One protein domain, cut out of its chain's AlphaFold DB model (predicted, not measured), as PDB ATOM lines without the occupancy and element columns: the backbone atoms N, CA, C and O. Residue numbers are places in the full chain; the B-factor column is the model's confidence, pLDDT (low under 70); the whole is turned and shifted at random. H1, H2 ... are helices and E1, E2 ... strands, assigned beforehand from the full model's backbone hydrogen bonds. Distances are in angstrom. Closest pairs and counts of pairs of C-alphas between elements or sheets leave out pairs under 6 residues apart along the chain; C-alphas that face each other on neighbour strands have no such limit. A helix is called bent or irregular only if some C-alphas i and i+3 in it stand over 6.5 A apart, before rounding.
ATOM      1  N   TRP A 250     169.695 157.030 172.335       89.75
ATOM      2  CA  TRP A 250     170.434 156.123 173.214       89.75
ATOM      3  C   TRP A 250     170.510 156.633 174.652       89.75
ATOM      4  O   TRP A 250     170.477 155.815 175.569       89.75
ATOM      5  N   ASP A 251     170.530 157.949 174.859       88.88
ATOM      6  CA  ASP A 251     170.574 158.554 176.198       88.88
ATOM      7  C   ASP A 251     169.284 158.253 176.977       88.88
ATOM      8  O   ASP A 251     169.295 158.003 178.182       88.88
ATOM      9  N   CYS A 252     168.170 158.143 176.252       91.12
ATOM     10  CA  CYS A 252     166.850 157.851 176.797       91.12
ATOM     11  C   CYS A 252     166.599 156.362 177.064       91.12
ATOM     12  O   CYS A 252     165.516 155.996 177.516       91.12
ATOM     13  N   LYS A 253     167.581 155.473 176.845       88.94
ATOM     14  CA  LYS A 253     167.425 154.036 177.142       88.94
ATOM     15  C   LYS A 253     167.043 153.767 178.595       88.94
ATOM     16  O   LYS A 253     166.317 152.813 178.862       88.94
ATOM     17  N   LYS A 254     167.556 154.587 179.519       85.75
ATOM     18  CA  LYS A 254     167.265 154.482 180.954       85.75
ATOM     19  C   LYS A 254     165.886 155.031 181.335       85.75
ATOM     20  O   LYS A 254     165.477 154.878 182.474       85.75
ATOM     21  N   LEU A 255     165.163 155.645 180.401       89.69
ATOM     22  CA  LEU A 255     163.820 156.160 180.620       89.69
ATOM     23  C   LEU A 255     162.856 155.483 179.633       89.69
ATOM     24  O   LEU A 255     162.614 155.994 178.535       89.69
ATOM     25  N   PRO A 256     162.305 154.306 179.978       91.06
ATOM     26  CA  PRO A 256     161.352 153.614 179.120       91.06
ATOM     27  C   PRO A 256     160.177 154.522 178.755       91.06
ATOM     28  O   PRO A 256     159.753 155.353 179.554       91.06
ATOM     29  N   LYS A 257     159.619 154.329 177.554       93.19
ATOM     30  CA  LYS A 257     158.485 155.117 177.029       93.19
ATOM     31  C   LYS A 257     158.802 156.598 176.783       93.19
ATOM     32  O   LYS A 257     157.874 157.373 176.584       93.19
ATOM     33  N   SER A 258     160.075 156.973 176.709       94.31
ATOM     34  CA  SER A 258     160.518 158.288 176.234       94.31
ATOM     35  C   SER A 258     161.222 158.205 174.876       94.31
ATOM     36  O   SER A 258     161.598 157.118 174.421       94.31
ATOM     37  N   SER A 259     161.364 159.352 174.218       95.00
ATOM     38  CA  SER A 259     162.178 159.551 173.016       95.00
ATOM     39  C   SER A 259     162.936 160.872 173.127       95.00
ATOM     40  O   SER A 259     162.423 161.835 173.687       95.00
ATOM     41  N   CYS A 260     164.132 160.946 172.544       95.69
ATOM     42  CA  CYS A 260     164.910 162.177 172.517       95.69
ATOM     43  C   CYS A 260     164.304 163.163 171.515       95.69
ATOM     44  O   CYS A 260     164.466 163.002 170.302       95.69
ATOM     45  N   MET A 261     163.614 164.186 172.014       94.88
ATOM     46  CA  MET A 261     162.856 165.156 171.219       94.88
ATOM     47  C   MET A 261     163.218 166.595 171.617       94.88
ATOM     48  O   MET A 261     163.667 166.816 172.742       94.88
ATOM     49  N   PRO A 262     163.070 167.578 170.709       92.50
ATOM     50  CA  PRO A 262     163.210 168.990 171.058       92.50
ATOM     51  C   PRO A 262     162.172 169.410 172.107       92.50
ATOM     52  O   PRO A 262     160.983 169.151 171.936       92.50
ATOM     53  N   ASP A 263     162.634 170.064 173.164       89.12
ATOM     54  CA  ASP A 263     161.818 170.739 174.166       89.12
ATOM     55  C   ASP A 263     161.639 172.204 173.746       89.12
ATOM     56  O   ASP A 263     162.598 172.978 173.688       89.12
ATOM     57  N   VAL A 264     160.397 172.565 173.423       82.56
ATOM     58  CA  VAL A 264     160.032 173.890 172.901       82.56
ATOM     59  C   VAL A 264     160.276 174.987 173.940       82.56
ATOM     60  O   VAL A 264     160.610 176.106 173.560       82.56
ATOM     61  N   ALA A 265     160.172 174.674 175.236       81.94
ATOM     62  CA  ALA A 265     160.320 175.659 176.304       81.94
ATOM     63  C   ALA A 265     161.785 176.055 176.535       81.94
ATOM     64  O   ALA A 265     162.089 177.225 176.754       81.94
ATOM     65  N   SER A 266     162.708 175.089 176.481       79.31
ATOM     66  CA  SER A 266     164.128 175.336 176.775       79.31
ATOM     67  C   SER A 266     165.029 175.444 175.544       79.31
ATOM     68  O   SER A 266     166.196 175.814 175.675       79.31
ATOM     69  N   GLY A 267     164.539 175.076 174.356       81.44
ATOM     70  CA  GLY A 267     165.343 174.993 173.131       81.44
ATOM     71  C   GLY A 267     166.374 173.854 173.133       81.44
ATOM     72  O   GLY A 267     167.136 173.707 172.175       81.44
ATOM     73  N   LYS A 268     166.416 173.035 174.190       89.56
ATOM     74  CA  LYS A 268     167.271 171.845 174.302       89.56
ATOM     75  C   LYS A 268     166.524 170.600 173.837       89.56
ATOM     76  O   LYS A 268     165.317 170.619 173.634       89.56
ATOM     77  N   ARG A 269     167.232 169.482 173.671       94.38
ATOM     78  CA  ARG A 269     166.598 168.172 173.474       94.38
ATOM     79  C   ARG A 269     166.522 167.437 174.806       94.38
ATOM     80  O   ARG A 269     167.497 167.431 175.555       94.38
ATOM     81  N   ARG A 270     165.383 166.804 175.078       94.31
ATOM     82  CA  ARG A 270     165.126 166.029 176.298       94.31
ATOM     83  C   ARG A 270     164.518 164.671 175.977       94.31
ATOM     84  O   ARG A 270     163.927 164.468 174.913       94.31
ATOM     85  N   CYS A 271     164.643 163.741 176.915       94.19
ATOM     86  CA  CYS A 271     163.960 162.451 176.881       94.19
ATOM     87  C   CYS A 271     162.475 162.607 177.224       94.19
ATOM     88  O   CYS A 271     162.018 162.161 178.273       94.19
ATOM     89  N   LEU A 272     161.720 163.243 176.330       94.69
ATOM     90  CA  LEU A 272     160.301 163.511 176.523       94.69
ATOM     91  C   LEU A 272     159.485 162.217 176.458       94.69
ATOM     92  O   LEU A 272     159.737 161.334 175.624       94.69
ATOM     93  N   CYS A 273     158.481 162.106 177.327       94.44
ATOM     94  CA  CYS A 273     157.571 160.969 177.327       94.44
ATOM     95  C   CYS A 273     156.805 160.869 175.998       94.44
ATOM     96  O   CYS A 273     156.317 161.856 175.448       94.44
ATOM     97  N   LYS A 274     156.683 159.645 175.472       93.69
ATOM     98  CA  LYS A 274     155.891 159.348 174.273       93.69
ATOM     99  C   LYS A 274     154.409 159.615 174.536       93.69
ATOM    100  O   LYS A 274     153.945 159.598 175.678       93.69
ATOM    101  N   THR A 275     153.646 159.781 173.458       88.25
ATOM    102  CA  THR A 275     152.187 159.926 173.497       88.25
ATOM    103  C   THR A 275     151.553 158.863 174.405       88.25
ATOM    104  O   THR A 275     151.946 157.701 174.349       88.25
ATOM    105  N   GLN A 276     150.564 159.270 175.215       89.50
ATOM    106  CA  GLN A 276     149.862 158.482 176.257       89.50
ATOM    107  C   GLN A 276     150.571 158.347 177.617       89.50
ATOM    108  O   GLN A 276     149.939 157.921 178.587       89.50
ATOM    109  N   TYR A 277     151.827 158.776 177.727       92.19
ATOM    110  CA  TYR A 277     152.551 158.832 178.996       92.19
ATOM    111  C   TYR A 277     152.704 160.276 179.487       92.19
ATOM    112  O   TYR A 277     152.554 161.226 178.717       92.19
ATOM    113  N   GLN A 278     152.962 160.427 180.779       92.81
ATOM    114  CA  GLN A 278     153.236 161.690 181.454       92.81
ATOM    115  C   GLN A 278     154.471 161.525 182.336       92.81
ATOM    116  O   GLN A 278     154.684 160.453 182.911       92.81
ATOM    117  N   TRP A 279     155.277 162.582 182.403       93.31
ATOM    118  CA  TRP A 279     156.443 162.638 183.268       93.31
ATOM    119  C   TRP A 279     156.020 162.645 184.736       93.31
ATOM    120  O   TRP A 279     155.228 163.487 185.157       93.31
ATOM    121  N   ASP A 280     156.549 161.692 185.493       92.62
ATOM    122  CA  ASP A 280     156.502 161.661 186.947       92.62
ATOM    123  C   ASP A 280     157.852 162.177 187.477       92.62
ATOM    124  O   ASP A 280     158.841 161.431 187.466       92.62
ATOM    125  N   PRO A 281     157.922 163.443 187.929       92.19
ATOM    126  CA  PRO A 281     159.160 164.055 188.404       92.19
ATOM    127  C   PRO A 281     159.618 163.538 189.775       92.19
ATOM    128  O   PRO A 281     160.765 163.776 190.151       92.19
ATOM    129  N   ILE A 282     158.763 162.833 190.525       91.44
ATOM    130  CA  ILE A 282     159.099 162.273 191.841       91.44
ATOM    131  C   ILE A 282     159.833 160.945 191.675       91.44
ATOM    132  O   ILE A 282     160.859 160.704 192.311       91.44
ATOM    133  N   HIS A 283     159.329 160.085 190.792       89.75
ATOM    134  CA  HIS A 283     159.929 158.775 190.525       89.75
ATOM    135  C   HIS A 283     160.916 158.792 189.352       89.75
ATOM    136  O   HIS A 283     161.633 157.815 189.138       89.75
ATOM    137  N   GLY A 284     160.958 159.886 188.589       91.38
ATOM    138  CA  GLY A 284     161.809 160.023 187.417       91.38
ATOM    139  C   GLY A 284     161.423 159.043 186.315       91.38
ATOM    140  O   GLY A 284     162.285 158.344 185.787       91.38
ATOM    141  N   MET A 285     160.133 158.920 185.992       92.50
ATOM    142  CA  MET A 285     159.673 157.968 184.974       92.50
ATOM    143  C   MET A 285     158.485 158.454 184.149       92.50
ATOM    144  O   MET A 285     157.719 159.310 184.564       92.50
ATOM    145  N   CYS A 286     158.297 157.853 182.973       92.94
ATOM    146  CA  CYS A 286     157.102 158.058 182.161       92.94
ATOM    147  C   CYS A 286     156.004 157.063 182.571       92.94
ATOM    148  O   CYS A 286     156.015 155.888 182.176       92.94
ATOM    149  N   SER A 287     155.039 157.537 183.355       90.75
ATOM    150  CA  SER A 287     153.864 156.769 183.777       90.75
ATOM    151  C   SER A 287     152.689 156.968 182.823       90.75
ATOM    152  O   SER A 287     152.588 157.996 182.156       90.75
ATOM    153  N   SER A 288     151.800 155.977 182.711       86.94
ATOM    154  CA  SER A 288     150.566 156.137 181.930       86.94
ATOM    155  C   SER A 288     149.733 157.267 182.529       86.94
ATOM    156  O   SER A 288     149.661 157.378 183.752       86.94
ATOM    157  N   LYS A 289     149.090 158.087 181.689       73.62
ATOM    158  CA  LYS A 289     148.198 159.156 182.159       73.62
ATOM    159  C   LYS A 289     147.088 158.551 183.023       73.62
ATOM    160  O   LYS A 289     146.176 157.916 182.499       73.62
ATOM    161  N   SER A 290     147.177 158.710 184.341       58.69
ATOM    162  CA  SER A 290     146.102 158.305 185.242       58.69
ATOM    163  C   SER A 290     144.964 159.318 185.138       58.69
ATOM    164  O   SER A 290     145.179 160.519 185.314       58.69
ATOM    165  N   SER A 291     143.745 158.841 184.893       49.88
ATOM    166  CA  SER A 291     142.526 159.657 184.819       49.88
ATOM    167  C   SER A 291     142.243 160.462 186.099       49.88
ATOM    168  O   SER A 291     141.441 161.389 186.058       49.88
ATOM    169  N   THR A 292     142.907 160.153 187.222       48.44
ATOM    170  CA  THR A 292     142.758 160.843 188.518       48.44
ATOM    171  C   THR A 292     143.849 161.879 188.825       48.44
ATOM    172  O   THR A 292     143.626 162.744 189.668       48.44
ATOM    173  N   PHE A 293     144.999 161.859 188.138       48.56
ATOM    174  CA  PHE A 293     146.119 162.787 188.409       48.56
ATOM    175  C   PHE A 293     145.924 164.172 187.766       48.56
ATOM    176  O   PHE A 293     146.432 165.171 188.272       48.56
ATOM    177  N   ASN A 294     145.133 164.241 186.687       44.56
ATOM    178  CA  ASN A 294     144.835 165.490 185.978       44.56
ATOM    179  C   ASN A 294     144.041 166.498 186.819       44.56
ATOM    180  O   ASN A 294     144.153 167.691 186.581       44.56
ATOM    181  N   LEU A 295     143.263 166.055 187.810       45.19
ATOM    182  CA  LEU A 295     142.515 166.988 188.656       45.19
ATOM    183  C   LEU A 295     143.415 167.641 189.712       45.19
ATOM    184  O   LEU A 295     143.356 168.847 189.879       45.19
ATOM    185  N   PHE A 296     144.302 166.897 190.377       45.69
ATOM    186  CA  PHE A 296     145.151 167.477 191.427       45.69
ATOM    187  C   PHE A 296     146.296 168.341 190.880       45.69
ATOM    188  O   PHE A 296     146.565 169.406 191.429       45.69
ATOM    189  N   TYR A 297     146.949 167.932 189.788       46.84
ATOM    190  CA  TYR A 297     148.108 168.665 189.257       46.84
ATOM    191  C   TYR A 297     147.711 169.996 188.593       46.84
ATOM    192  O   TYR A 297     148.383 171.006 188.786       46.84
ATOM    193  N   SER A 298     146.575 170.029 187.884       45.84
ATOM    194  CA  SER A 298     146.030 171.258 187.287       45.84
ATOM    195  C   SER A 298     145.444 172.235 188.314       45.84
ATOM    196  O   SER A 298     145.366 173.425 188.027       45.84
ATOM    197  N   ILE A 299     145.059 171.767 189.510       49.47
ATOM    198  CA  ILE A 299     144.601 172.639 190.609       49.47
ATOM    199  C   ILE A 299     145.787 173.311 191.321       49.47
ATOM    200  O   ILE A 299     145.656 174.445 191.772       49.47
ATOM    201  N   ILE A 300     146.939 172.638 191.426       47.72
ATOM    202  CA  ILE A 300     148.102 173.142 192.179       47.72
ATOM    203  C   ILE A 300     149.014 174.038 191.317       47.72
ATOM    204  O   ILE A 300     149.576 174.994 191.841       47.72
ATOM    205  N   TYR A 301     149.128 173.789 190.003       45.00
ATOM    206  CA  TYR A 301     149.986 174.571 189.094       45.00
ATOM    207  C   TYR A 301     149.243 175.034 187.824       45.00
ATOM    208  O   TYR A 301     149.506 174.519 186.733       45.00
TER     209      TYR A 301
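AT A GLANCE: This is residues 250 to 301 of the 306 residues of an uncharacterized protein of Beta vulgaris subsp. vulgaris (UniProt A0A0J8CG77). Two small antiparallel hairpins, E1 with E2 and E3 with E4, meet near Cys 273 and Cys 286; short H1 packs on the first, and residues 291 to 301, holding H2, stick out beyond the second. The 52 printed residues run H1, E1, E2, E3, E4, H2, a mixed class. The whole is only just loose, close to compact: radius of gyration of the C-alphas 12.0 A, spans 33 by 22 by 19 A.

HOW THE PARTS SIT: H1, residues 251 to 254, is irregular, its end C-alphas 7.1 A apart, and too short for an O i to N i+4 pair. E1, residues 258 to 262, and E2, residues 269 to 273, form a hairpin, antiparallel at 141 degrees; N 259 and O 272, 2.9 A apart, are within hydrogen-bond range. The closest C-alphas of H1 and E2 are those of Cys 252 and Cys 271, 5.4 A. E3, residues 277 to 280, and E4, residues 285 to 288, form a hairpin, antiparallel at 136 degrees, with N 278 and O 287 at 2.8 A. The closest C-alphas of E2 and E4, Cys 273 and Cys 286, are 5.7 A apart. H2, residues 293 to 300, is apart from H1, E1, E2 and E3; 3 of its 4 O i to N i+4 pairs are within range.

IN THESE COORDINATES: H1 begins at C-alpha 251 (170.574, 158.554, 176.198). E1 and E2 each measure 12.2 A, H2 11.2 A, ending at C-alpha 300 (148.102, 173.142, 192.179).

THE WHOLE: The farthest C-alphas, Trp 250 and Ile 299, are 35.3 A apart. The printed part has no cut and no long link. Residues 290 to 301 have pLDDT under 70.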